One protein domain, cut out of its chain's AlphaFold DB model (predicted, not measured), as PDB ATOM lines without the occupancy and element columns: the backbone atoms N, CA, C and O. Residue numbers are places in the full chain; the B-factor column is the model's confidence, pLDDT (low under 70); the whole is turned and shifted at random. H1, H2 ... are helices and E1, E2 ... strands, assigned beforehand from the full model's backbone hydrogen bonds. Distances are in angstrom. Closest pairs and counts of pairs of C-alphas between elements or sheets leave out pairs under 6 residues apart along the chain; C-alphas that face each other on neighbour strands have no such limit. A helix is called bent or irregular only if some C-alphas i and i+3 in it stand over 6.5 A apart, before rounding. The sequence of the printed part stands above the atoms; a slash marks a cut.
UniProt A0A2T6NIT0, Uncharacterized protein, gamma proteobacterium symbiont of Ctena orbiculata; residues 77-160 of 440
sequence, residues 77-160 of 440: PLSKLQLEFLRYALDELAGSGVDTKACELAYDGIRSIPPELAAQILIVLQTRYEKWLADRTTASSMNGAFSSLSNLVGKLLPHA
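Overview. This is residues 77 to 160 of the 440 residues of an uncharacterized protein of gamma proteobacterium symbiont of Ctena orbiculata (UniProt A0A2T6NIT0). H1 crosses one side of a long helical hairpin, H2 and H3; a small antiparallel hairpin, E1 and E2, sits near H1's residues 80 to 87. The printed part has 84 residues, with three helices and two strands in the order H1, E1, E2, H2, H3. It is mostly helix and compact, with a radius of gyration of the C-alphas of 12.4 A and spans of 35 by 26 by 21 A.

Along the chain. H1, residues 80 to 95, begins at C-alpha 80 (134.946, 147.505, 103.894) and is 22.8 A long. E1 is residues 104 to 106, E2 residues 109 to 112. H2, residues 115 to 133, 26.3 A, is irregular: C-alphas 127 and 130 are 7.8 A apart. H3, residues 139 to 160, 30.8 A, is only just irregular, with C-alphas 155 and 158 6.7 A apart, and ends at C-alpha 160 (121.667, 131.032, 98.583).

Arrangement. H1 touches residues 120 to 125 of H2, about perpendicular at 75 degrees; the closest C-alphas, Ala 89 and Ile 121, are 5.8 A apart. Residues 81 to 85 of H1 touch H3, closest at C-alphas 82 and 148, 5.9 A. In E1 and E2, N 104 and O 112 are within hydrogen-bond range, 2.9 A. H2 and H3 touch at a shallow tilt of 12 degrees, opposite ways, closest at C-alphas 115 and 160, 4.7 A. Every O i to N i+4 pair is within range in H1, 11 of 15 in H2, 16 of 18 in H3.

Size, cuts and confidence. The farthest C-alphas, 102 and 139, are 35.5 A apart. The printed part has no cut and no long link. The pLDDT is under 70 at residues 107 and 134 to 143.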
ATOM      1  N   PRO A  77     135.904 137.833  98.502       79.94
ATOM      2  CA  PRO A  77     136.470 139.086  98.984       79.94
ATOM      3  C   PRO A  77     135.375 140.148  99.065       79.94
ATOM      4  O   PRO A  77     134.597 140.318  98.119       79.94
ATOM      5  N   LEU A  78     135.323 140.895 100.164       83.62
ATOM      6  CA  LEU A  78     134.348 141.960 100.393       83.62
ATOM      7  C   LEU A  78     135.055 143.300 100.612       83.62
ATOM      8  O   LEU A  78     136.118 143.371 101.223       83.62
ATOM      9  N   SER A  79     134.462 144.387 100.113       85.12
ATOM     10  CA  SER A  79     134.930 145.731 100.469       85.12
ATOM     11  C   SER A  79     134.592 146.045 101.932       85.12
ATOM     12  O   SER A  79     133.701 145.427 102.518       85.12
ATOM     13  N   LYS A  80     135.252 147.050 102.522       83.38
ATOM     14  CA  LYS A  80     134.946 147.505 103.894       83.38
ATOM     15  C   LYS A  80     133.459 147.821 104.081       83.38
ATOM     16  O   LYS A  80     132.870 147.425 105.076       83.38
ATOM     17  N   LEU A  81     132.859 148.468 103.081       83.06
ATOM     18  CA  LEU A  81     131.449 148.845 103.092       83.06
ATOM     19  C   LEU A  81     130.519 147.627 102.963       83.06
ATOM     20  O   LEU A  81     129.459 147.578 103.571       83.06
ATOM     21  N   GLN A  82     130.930 146.607 102.206       86.00
ATOM     22  CA  GLN A  82     130.190 145.347 102.104       86.00
ATOM     23  C   GLN A  82     130.227 144.549 103.411       86.00
ATOM     24  O   GLN A  82     129.214 143.983 103.805       86.00
ATOM     25  N   LEU A  83     131.377 144.523 104.090       84.88
ATOM     26  CA  LEU A  83     131.503 143.906 105.412       84.88
ATOM     27  C   LEU A  83     130.648 144.625 106.458       84.88
ATOM     28  O   LEU A  83     130.084 143.970 107.327       84.88
ATOM     29  N   GLU A  84     130.536 145.950 106.368       85.19
ATOM     30  CA  GLU A  84     129.670 146.747 107.239       85.19
ATOM     31  C   GLU A  84     128.198 146.327 107.095       85.19
ATOM     32  O   GLU A  84     127.583 145.912 108.075       85.19
ATOM     33  N   PHE A  85     127.662 146.313 105.869       84.81
ATOM     34  CA  PHE A  85     126.281 145.879 105.622       84.81
ATOM     35  C   PHE A  85     126.026 144.418 105.997       84.81
ATOM     36  O   PHE A  85     124.965 144.091 106.527       84.81
ATOM     37  N   LEU A  86     126.998 143.536 105.755       85.12
ATOM     38  CA  LEU A  86     126.899 142.139 106.168       85.12
ATOM     39  C   LEU A  86     126.772 142.013 107.692       85.12
ATOM     40  O   LEU A  86     125.985 141.201 108.167       85.12
ATOM     41  N   ARG A  87     127.515 142.822 108.455       85.25
ATOM     42  CA  ARG A  87     127.431 142.830 109.923       85.25
ATOM     43  C   ARG A  87     126.081 143.347 110.405       85.25
ATOM     44  O   ARG A  87     125.486 142.679 111.238       85.25
ATOM     45  N   TYR A  88     125.550 144.423 109.820       86.06
ATOM     46  CA  TYR A  88     124.201 144.898 110.161       86.06
ATOM     47  C   TYR A  88     123.128 143.829 109.942       86.06
ATOM     48  O   TYR A  88     122.278 143.625 110.808       86.06
ATOM     49  N   ALA A  89     123.198 143.096 108.828       85.00
ATOM     50  CA  ALA A  89     122.271 141.999 108.569       85.00
ATOM     51  C   ALA A  89     122.418 140.854 109.587       85.00
ATOM     52  O   ALA A  89     121.416 140.321 110.059       85.00
ATOM     53  N   LEU A  90     123.652 140.477 109.945       84.81
ATOM     54  CA  LEU A  90     123.906 139.440 110.950       84.81
ATOM     55  C   LEU A  90     123.423 139.863 112.344       84.81
ATOM     56  O   LEU A  90     122.840 139.046 113.048       84.81
ATOM     57  N   ASP A  91     123.619 141.119 112.734       84.12
ATOM     58  CA  ASP A  91     123.166 141.629 114.032       84.12
ATOM     59  C   ASP A  91     121.630 141.624 114.127       84.12
ATOM     60  O   ASP A  91     121.063 141.242 115.153       84.12
ATOM     61  N   GLU A  92     120.939 141.970 113.039       83.94
ATOM     62  CA  GLU A  92     119.474 141.950 112.984       83.94
ATOM     63  C   GLU A  92     118.901 140.520 113.017       83.94
ATOM     64  O   GLU A  92     117.910 140.252 113.705       83.94
ATOM     65  N   LEU A  93     119.569 139.570 112.353       83.38
ATOM     66  CA  LEU A  93     119.231 138.145 112.433       83.38
ATOM     67  C   LEU A  93     119.506 137.558 113.824       83.38
ATOM     68  O   LEU A  93     118.674 136.817 114.350       83.38
ATOM     69  N   ALA A  94     120.627 137.924 114.451       84.25
ATOM     70  CA  ALA A  94     120.954 137.506 115.811       84.25
ATOM     71  C   ALA A  94     119.913 138.019 116.819       84.25
ATOM     72  O   ALA A  94     119.477 137.267 117.691       84.25
ATOM     73  N   GLY A  95     119.444 139.262 116.656       80.31
ATOM     74  CA  GLY A  95     118.346 139.825 117.451       80.31
ATOM     75  C   GLY A  95     117.007 139.101 117.264       80.31
ATOM     76  O   GLY A  95     116.165 139.130 118.157       80.31
ATOM     77  N   SER A  96     116.832 138.408 116.137       77.06
ATOM     78  CA  SER A  96     115.648 137.598 115.817       77.06
ATOM     79  C   SER A  96     115.786 136.124 116.248       77.06
ATOM     80  O   SER A  96     114.895 135.324 115.972       77.06
ATOM     81  N   GLY A  97     116.886 135.754 116.921       76.81
ATOM     82  CA  GLY A  97     117.123 134.409 117.465       76.81
ATOM     83  C   GLY A  97     117.807 133.418 116.513       76.81
ATOM     84  O   GLY A  97     117.871 132.229 116.822       76.81
ATOM     85  N   VAL A  98     118.328 133.874 115.370       79.12
ATOM     86  CA  VAL A  98     119.039 133.025 114.397       79.12
ATOM     87  C   VAL A  98     120.491 132.789 114.836       79.12
ATOM     88  O   VAL A  98     121.180 133.730 115.235       79.12
ATOM     89  N   ASP A  99     120.998 131.556 114.702       78.38
ATOM     90  CA  ASP A  99     122.419 131.261 114.938       78.38
ATOM     91  C   ASP A  99     123.310 131.788 113.801       78.38
ATOM     92  O   ASP A  99     123.500 131.168 112.752       78.38
ATOM     93  N   THR A 100     123.884 132.966 114.025       76.69
ATOM     94  CA  THR A 100     124.758 133.653 113.071       76.69
ATOM     95  C   THR A 100     126.224 133.226 113.160       76.69
ATOM     96  O   THR A 100     127.015 133.585 112.283       76.69
ATOM     97  N   LYS A 101     126.606 132.411 114.158       74.06
ATOM     98  CA  LYS A 101     127.994 131.936 114.345       74.06
ATOM     99  C   LYS A 101     128.421 130.909 113.300       74.06
ATOM    100  O   LYS A 101     129.615 130.668 113.136       74.06
ATOM    101  N   ALA A 102     127.463 130.345 112.566       73.12
ATOM    102  CA  ALA A 102     127.720 129.463 111.435       73.12
ATOM    103  C   ALA A 102     128.348 130.191 110.223       73.12
ATOM    104  O   ALA A 102     128.853 129.538 109.308       73.12
ATOM    105  N   CYS A 103     128.339 131.532 110.202       75.62
ATOM    106  CA  CYS A 103     129.047 132.343 109.212       75.62
ATOM    107  C   CYS A 103     130.527 132.511 109.598       75.62
ATOM    108  O   CYS A 103     130.858 133.222 110.549       75.62
ATOM    109  N   GLU A 104     131.443 131.909 108.835       77.94
ATOM    110  CA  GLU A 104     132.879 132.120 109.030       77.94
ATOM    111  C   GLU A 104     133.345 133.376 108.283       77.94
ATOM    112  O   GLU A 104     133.565 133.360 107.065       77.94
ATOM    113  N   LEU A 105     133.543 134.466 109.025       75.94
ATOM    114  CA  LEU A 105     134.085 135.717 108.499       75.94
ATOM    115  C   LEU A 105     135.618 135.743 108.585       75.94
ATOM    116  O   LEU A 105     136.218 135.399 109.603       75.94
ATOM    117  N   ALA A 106     136.258 136.183 107.504       73.81
ATOM    118  CA  ALA A 106     137.653 136.605 107.484       73.81
ATOM    119  C   ALA A 106     137.734 138.139 107.578       73.81
ATOM    120  O   ALA A 106     136.740 138.843 107.405       73.81
ATOM    121  N   TYR A 107     138.934 138.669 107.825       69.19
ATOM    122  CA  TYR A 107     139.165 140.118 107.904       69.19
ATOM    123  C   TYR A 107     138.777 140.864 106.610       69.19
ATOM    124  O   TYR A 107     138.391 142.029 106.657       69.19
ATOM    125  N   ASP A 108     138.862 140.194 105.462       73.00
ATOM    126  CA  ASP A 108     138.681 140.747 104.119       73.00
ATOM    127  C   ASP A 108     137.534 140.096 103.324       73.00
ATOM    128  O   ASP A 108     137.392 140.339 102.123       73.00
ATOM    129  N   GLY A 109     136.687 139.282 103.962       79.88
ATOM    130  CA  GLY A 109     135.596 138.628 103.248       79.88
ATOM    131  C   GLY A 109     134.948 137.454 103.961       79.88
ATOM    132  O   GLY A 109     135.102 137.248 105.161       79.88
ATOM    133  N   ILE A 110     134.210 136.668 103.186       80.69
ATOM    134  CA  ILE A 110     133.495 135.483 103.659       80.69
ATOM    135  C   ILE A 110     134.339 134.242 103.375       80.69
ATOM    136  O   ILE A 110     134.765 134.032 102.238       80.69
ATOM    137  N   ARG A 111     134.549 133.400 104.392       78.06
ATOM    138  CA  ARG A 111     135.261 132.122 104.264       78.06
ATOM    139  C   ARG A 111     134.316 130.944 104.035       78.06
ATOM    140  O   ARG A 111     134.657 130.047 103.269       78.06
ATOM    141  N   SER A 112     133.163 130.944 104.696       78.88
ATOM    142  CA  SER A 112     132.100 129.954 104.516       78.88
ATOM    143  C   SER A 112     130.779 130.522 105.027       78.88
ATOM    144  O   SER A 112     130.754 131.128 106.098       78.88
ATOM    145  N   ILE A 113     129.695 130.328 104.273       81.19
ATOM    146  CA  ILE A 113     128.330 130.660 104.699       81.19
ATOM    147  C   ILE A 113     127.408 129.487 104.349       81.19
ATOM    148  O   ILE A 113     127.396 129.067 103.186       81.19
ATOM    149  N   PRO A 114     126.612 128.981 105.310       80.56
ATOM    150  CA  PRO A 114     125.546 128.027 105.037       80.56
ATOM    151  C   PRO A 114     124.496 128.610 104.077       80.56
ATOM    152  O   PRO A 114     124.108 129.767 104.253       80.56
ATOM    153  N   PRO A 115     123.967 127.830 103.115       76.38
ATOM    154  CA  PRO A 115     122.979 128.326 102.152       76.38
ATOM    155  C   PRO A 115     121.746 128.979 102.784       76.38
ATOM    156  O   PRO A 115     121.253 129.989 102.283       76.38
ATOM    157  N   GLU A 116     121.294 128.450 103.923       75.12
ATOM    158  CA  GLU A 116     120.162 128.996 104.673       75.12
ATOM    159  C   GLU A 116     120.443 130.382 105.239       75.12
ATOM    160  O   GLU A 116     119.646 131.307 105.069       75.12
ATOM    161  N   LEU A 117     121.613 130.548 105.851       80.88
ATOM    162  CA  LEU A 117     122.029 131.824 106.407       80.88
ATOM    163  C   LEU A 117     122.272 132.849 105.288       80.88
ATOM    164  O   LEU A 117     121.891 134.007 105.435       80.88
ATOM    165  N   ALA A 118     122.817 132.432 104.137       81.50
ATOM    166  CA  ALA A 118     122.937 133.299 102.961       81.50
ATOM    167  C   ALA A 118     121.567 133.805 102.477       81.50
ATOM    168  O   ALA A 118     121.429 134.993 102.185       81.50
ATOM    169  N   ALA A 119     120.560 132.929 102.409       77.75
ATOM    170  CA  ALA A 119     119.207 133.301 101.995       77.75
ATOM    171  C   ALA A 119     118.556 134.286 102.979       77.75
ATOM    172  O   ALA A 119     117.964 135.275 102.553       77.75
ATOM    173  N   GLN A 120     118.716 134.068 104.288       78.88
ATOM    174  CA  GLN A 120     118.201 134.982 105.314       78.88
ATOM    175  C   GLN A 120     118.883 136.354 105.262       78.88
ATOM    176  O   GLN A 120     118.203 137.379 105.290       78.88
ATOM    177  N   ILE A 121     120.212 136.387 105.117       82.50
ATOM    178  CA  ILE A 121     120.966 137.639 104.969       82.50
ATOM    179  C   ILE A 121     120.472 138.411 103.743       82.50
ATOM    180  O   ILE A 121     120.262 139.616 103.835       82.50
ATOM    181  N   LEU A 122     120.249 137.741 102.607       79.94
ATOM    182  CA  LEU A 122     119.734 138.388 101.397       79.94
ATOM    183  C   LEU A 122     118.379 139.066 101.628       79.94
ATOM    184  O   LEU A 122     118.208 140.209 101.209       79.94
ATOM    185  N   ILE A 123     117.455 138.406 102.330       75.19
ATOM    186  CA  ILE A 123     116.140 138.978 102.651       75.19
ATOM    187  C   ILE A 123     116.291 140.219 103.536       75.19
ATOM    188  O   ILE A 123     115.710 141.263 103.238       75.19
ATOM    189  N   VAL A 124     117.101 140.147 104.597       79.44
ATOM    190  CA  VAL A 124     117.311 141.288 105.506       79.44
ATOM    191  C   VAL A 124     117.974 142.456 104.776       79.44
ATOM    192  O   VAL A 124     117.508 143.589 104.881       79.44
ATOM    193  N   LEU A 125     118.997 142.188 103.958       78.06
ATOM    194  CA  LEU A 125     119.647 143.211 103.137       78.06
ATOM    195  C   LEU A 125     118.655 143.908 102.195       78.06
ATOM    196  O   LEU A 125     118.797 145.099 101.954       78.06
ATOM    197  N   GLN A 126     117.664 143.201 101.654       72.62
ATOM    198  CA  GLN A 126     116.699 143.776 100.710       72.62
ATOM    199  C   GLN A 126     115.514 144.471 101.388       72.62
ATOM    200  O   GLN A 126     114.923 145.370 100.799       72.62
ATOM    201  N   THR A 127     115.187 144.106 102.628       70.44
ATOM    202  CA  THR A 127     114.030 144.657 103.359       70.44
ATOM    203  C   THR A 127     114.395 145.788 104.320       70.44
ATOM    204  O   THR A 127     113.553 146.631 104.617       70.44
ATOM    205  N   ARG A 128     115.638 145.832 104.822       74.06
ATOM    206  CA  ARG A 128     116.056 146.756 105.895       74.06
ATOM    207  C   ARG A 128     117.088 147.800 105.483       74.06
ATOM    208  O   ARG A 128     117.404 148.673 106.291       74.06
ATOM    209  N   TYR A 129     117.578 147.773 104.242       73.62
ATOM    210  CA  TYR A 129     118.645 148.681 103.804       73.62
ATOM    211  C   TYR A 129     118.307 150.166 103.966       73.62
ATOM    212  O   TYR A 129     119.200 150.949 104.282       73.62
ATOM    213  N   GLU A 130     117.041 150.559 103.789       70.19
ATOM    214  CA  GLU A 130     116.606 151.955 103.923       70.19
ATOM    215  C   GLU A 130     116.920 152.508 105.319       70.19
ATOM    216  O   GLU A 130     117.403 153.633 105.450       70.19
ATOM    217  N   LYS A 131     116.753 151.683 106.362       76.25
ATOM    218  CA  LYS A 131     117.067 152.051 107.748       76.25
ATOM    219  C   LYS A 131     118.556 152.343 107.935       76.25
ATOM    220  O   LYS A 131     118.904 153.268 108.656       76.25
ATOM    221  N   TRP A 132     119.435 151.578 107.290       75.44
ATOM    222  CA  TRP A 132     120.889 151.747 107.415       75.44
ATOM    223  C   TRP A 132     121.450 152.858 106.520       75.44
ATOM    224  O   TRP A 132     122.586 153.298 106.703       75.44
ATOM    225  N   LEU A 133     120.677 153.297 105.525       73.00
ATOM    226  CA  LEU A 133     121.035 154.411 104.650       73.00
ATOM    227  C   LEU A 133     120.471 155.754 105.125       73.00
ATOM    228  O   LEU A 133     120.950 156.779 104.647       73.00
ATOM    229  N   ALA A 134     119.527 155.764 106.073       68.81
ATOM    230  CA  ALA A 134     118.894 156.977 106.594       68.81
ATOM    231  C   ALA A 134     119.901 158.016 107.131       68.81
ATOM    232  O   ALA A 134     119.704 159.215 106.948       68.81
ATOM    233  N   ASP A 135     121.020 157.564 107.705       64.62
ATOM    234  CA  ASP A 135     122.057 158.441 108.268       64.62
ATOM    235  C   ASP A 135     123.024 159.014 107.206       64.62
ATOM    236  O   ASP A 135     123.886 159.844 107.511       64.62
ATOM    237  N   ARG A 136     122.919 158.589 105.936       67.88
ATOM    238  CA  ARG A 136     123.815 159.019 104.848       67.88
ATOM    239  C   ARG A 136     123.196 160.170 104.058       67.88
ATOM    240  O   ARG A 136     122.359 159.971 103.190       67.88
ATOM    241  N   THR A 137     123.684 161.386 104.293       55.41
ATOM    242  CA  THR A 137     123.072 162.624 103.770       55.41
ATOM    243  C   THR A 137     123.563 163.078 102.386       55.41
ATOM    244  O   THR A 137     122.934 163.928 101.763       55.41
ATOM    245  N   THR A 138     124.671 162.537 101.859       58.75
ATOM    246  CA  THR A 138     125.246 162.962 100.563       58.75
ATOM    247  C   THR A 138     124.941 161.985  99.423       58.75
ATOM    248  O   THR A 138     125.147 160.780  99.552       58.75
ATOM    249  N   ALA A 139     124.549 162.510  98.253       56.91
ATOM    250  CA  ALA A 139     124.205 161.711  97.067       56.91
ATOM    251  C   ALA A 139     125.340 160.781  96.589       56.91
ATOM    252  O   ALA A 139     125.096 159.638  96.211       56.91
ATOM    253  N   SER A 140     126.597 161.234  96.667       57.03
ATOM    254  CA  SER A 140     127.777 160.413  96.339       57.03
ATOM    255  C   SER A 140     127.959 159.234  97.313       57.03
ATOM    256  O   SER A 140     128.216 158.104  96.891       57.03
ATOM    257  N   SER A 141     127.740 159.468  98.614       66.50
ATOM    258  CA  SER A 141     127.788 158.427  99.652       66.50
ATOM    259  C   SER A 141     126.647 157.419  99.501       66.50
ATOM    260  O   SER A 141     126.871 156.213  99.628       66.50
ATOM    261  N   MET A 142     125.446 157.893  99.151       65.69
ATOM    262  CA  MET A 142     124.294 157.038  98.857       65.69
ATOM    263  C   MET A 142     124.554 156.146  97.637       65.69
ATOM    264  O   MET A 142     124.447 154.927  97.743       65.69
ATOM    265  N   ASN A 143     124.997 156.708  96.508       68.75
ATOM    266  CA  ASN A 143     125.263 155.938  95.286       68.75
ATOM    267  C   ASN A 143     126.360 154.874  95.480       68.75
ATOM    268  O   ASN A 143     126.225 153.738  95.015       68.75
ATOM    269  N   GLY A 144     127.432 155.207  96.210       72.50
ATOM    270  CA  GLY A 144     128.490 154.252  96.557       72.50
ATOM    271  C   GLY A 144     128.016 153.131  97.491       72.50
ATOM    272  O   GLY A 144     128.431 151.974  97.340       72.50
ATOM    273  N   ALA A 145     127.113 153.449  98.421       75.06
ATOM    274  CA  ALA A 145     126.486 152.480  99.309       75.06
ATOM    275  C   ALA A 145     125.549 151.529  98.553       75.06
ATOM    276  O   ALA A 145     125.693 150.313  98.693       75.06
ATOM    277  N   PHE A 146     124.693 152.052  97.672       71.19
ATOM    278  CA  PHE A 146     123.828 151.250  96.802       71.19
ATOM    279  C   PHE A 146     124.626 150.305  95.899       71.19
ATOM    280  O   PHE A 146     124.329 149.111  95.825       71.19
ATOM    281  N   SER A 147     125.689 150.801  95.256       74.31
ATOM    282  CA  SER A 147     126.568 149.968  94.426       74.31
ATOM    283  C   SER A 147     127.236 148.855  95.242       74.31
ATOM    284  O   SER A 147     127.306 147.700  94.813       74.31
ATOM    285  N   SER A 148     127.694 149.171  96.455       80.94
ATOM    286  CA  SER A 148     128.353 148.198  97.329       80.94
ATOM    287  C   SER A 148     127.398 147.121  97.822       80.94
ATOM    288  O   SER A 148     127.754 145.941  97.765       80.94
ATOM    289  N   LEU A 149     126.191 147.509  98.240       77.31
ATOM    290  CA  LEU A 149     125.133 146.591  98.641       77.31
ATOM    291  C   LEU A 149     124.744 145.691  97.450       77.31
ATOM    292  O   LEU A 149     124.572 144.488  97.624       77.31
ATOM    293  N   SER A 150     124.672 146.232  96.222       75.06
ATOM    294  CA  SER A 150     124.229 145.471  95.031       75.06
ATOM    295  C   SER A 150     125.230 144.377  94.703       75.06
ATOM    296  O   SER A 150     124.902 143.204  94.518       75.06
ATOM    297  N   ASN A 151     126.503 144.754  94.757       78.62
ATOM    298  CA  ASN A 151     127.608 143.830  94.603       78.62
ATOM    299  C   ASN A 151     127.681 142.802  95.749       78.62
ATOM    300  O   ASN A 151     128.164 141.696  95.520       78.62
ATOM    301  N   LEU A 152     127.225 143.129  96.966       82.19
ATOM    302  CA  LEU A 152     127.133 142.167  98.072       82.19
ATOM    303  C   LEU A 152     126.028 141.136  97.813       82.19
ATOM    304  O   LEU A 152     126.291 139.939  97.915       82.19
ATOM    305  N   VAL A 153     124.840 141.578  97.393       78.81
ATOM    306  CA  VAL A 153     123.731 140.697  96.982       78.81
ATOM    307  C   VAL A 153     124.188 139.748  95.870       78.81
ATOM    308  O   VAL A 153     124.040 138.532  95.990       78.81
ATOM    309  N   GLY A 154     124.848 140.275  94.834       74.38
ATOM    310  CA  GLY A 154     125.389 139.466  93.739       74.38
ATOM    311  C   GLY A 154     126.429 138.427  94.179       74.38
ATOM    312  O   GLY A 154     126.509 137.355  93.582       74.38
ATOM    313  N   LYS A 155     127.197 138.710  95.239       81.25
ATOM    314  CA  LYS A 155     128.182 137.781  95.819       81.25
ATOM    315  C   LYS A 155     127.554 136.713  96.714       81.25
ATOM    316  O   LYS A 155     128.084 135.611  96.772       81.25
ATOM    317  N   LEU A 156     126.451 137.018  97.396       80.81
ATOM    318  CA  LEU A 156     125.744 136.085  98.282       80.81
ATOM    319  C   LEU A 156     124.779 135.164  97.527       80.81
ATOM    320  O   LEU A 156     124.563 134.024  97.935       80.81
ATOM    321  N   LEU A 157     124.241 135.619  96.396       74.81
ATOM    322  CA  LEU A 157     123.259 134.875  95.613       74.81
ATOM    323  C   LEU A 157     123.693 133.447  95.213       74.81
ATOM    324  O   LEU A 157     122.879 132.533  95.358       74.81
ATOM    325  N   PRO A 158     124.935 133.193  94.748       75.81
ATOM    326  CA  PRO A 158     125.376 131.836  94.425       75.81
ATOM    327  C   PRO A 158     125.340 130.887  95.626       75.81
ATOM    328  O   PRO A 158     125.134 129.693  95.436       75.81
ATOM    329  N   HIS A 159     125.507 131.413  96.843       75.81
ATOM    330  CA  HIS A 159     125.475 130.633  98.080       75.81
ATOM    331  C   HIS A 159     124.046 130.346  98.556       75.81
ATOM    332  O   HIS A 159     123.825 129.326  99.192       75.81
ATOM    333  N   ALA A 160     123.075 131.195  98.207       71.81
ATOM    334  CA  ALA A 160     121.667 131.032  98.583       71.81
ATOM    335  C   ALA A 160     120.813 130.296  97.533       71.81
ATOM    336  O   ALA A 160     119.652 129.990  97.788       71.81
TER     337      ALA A 160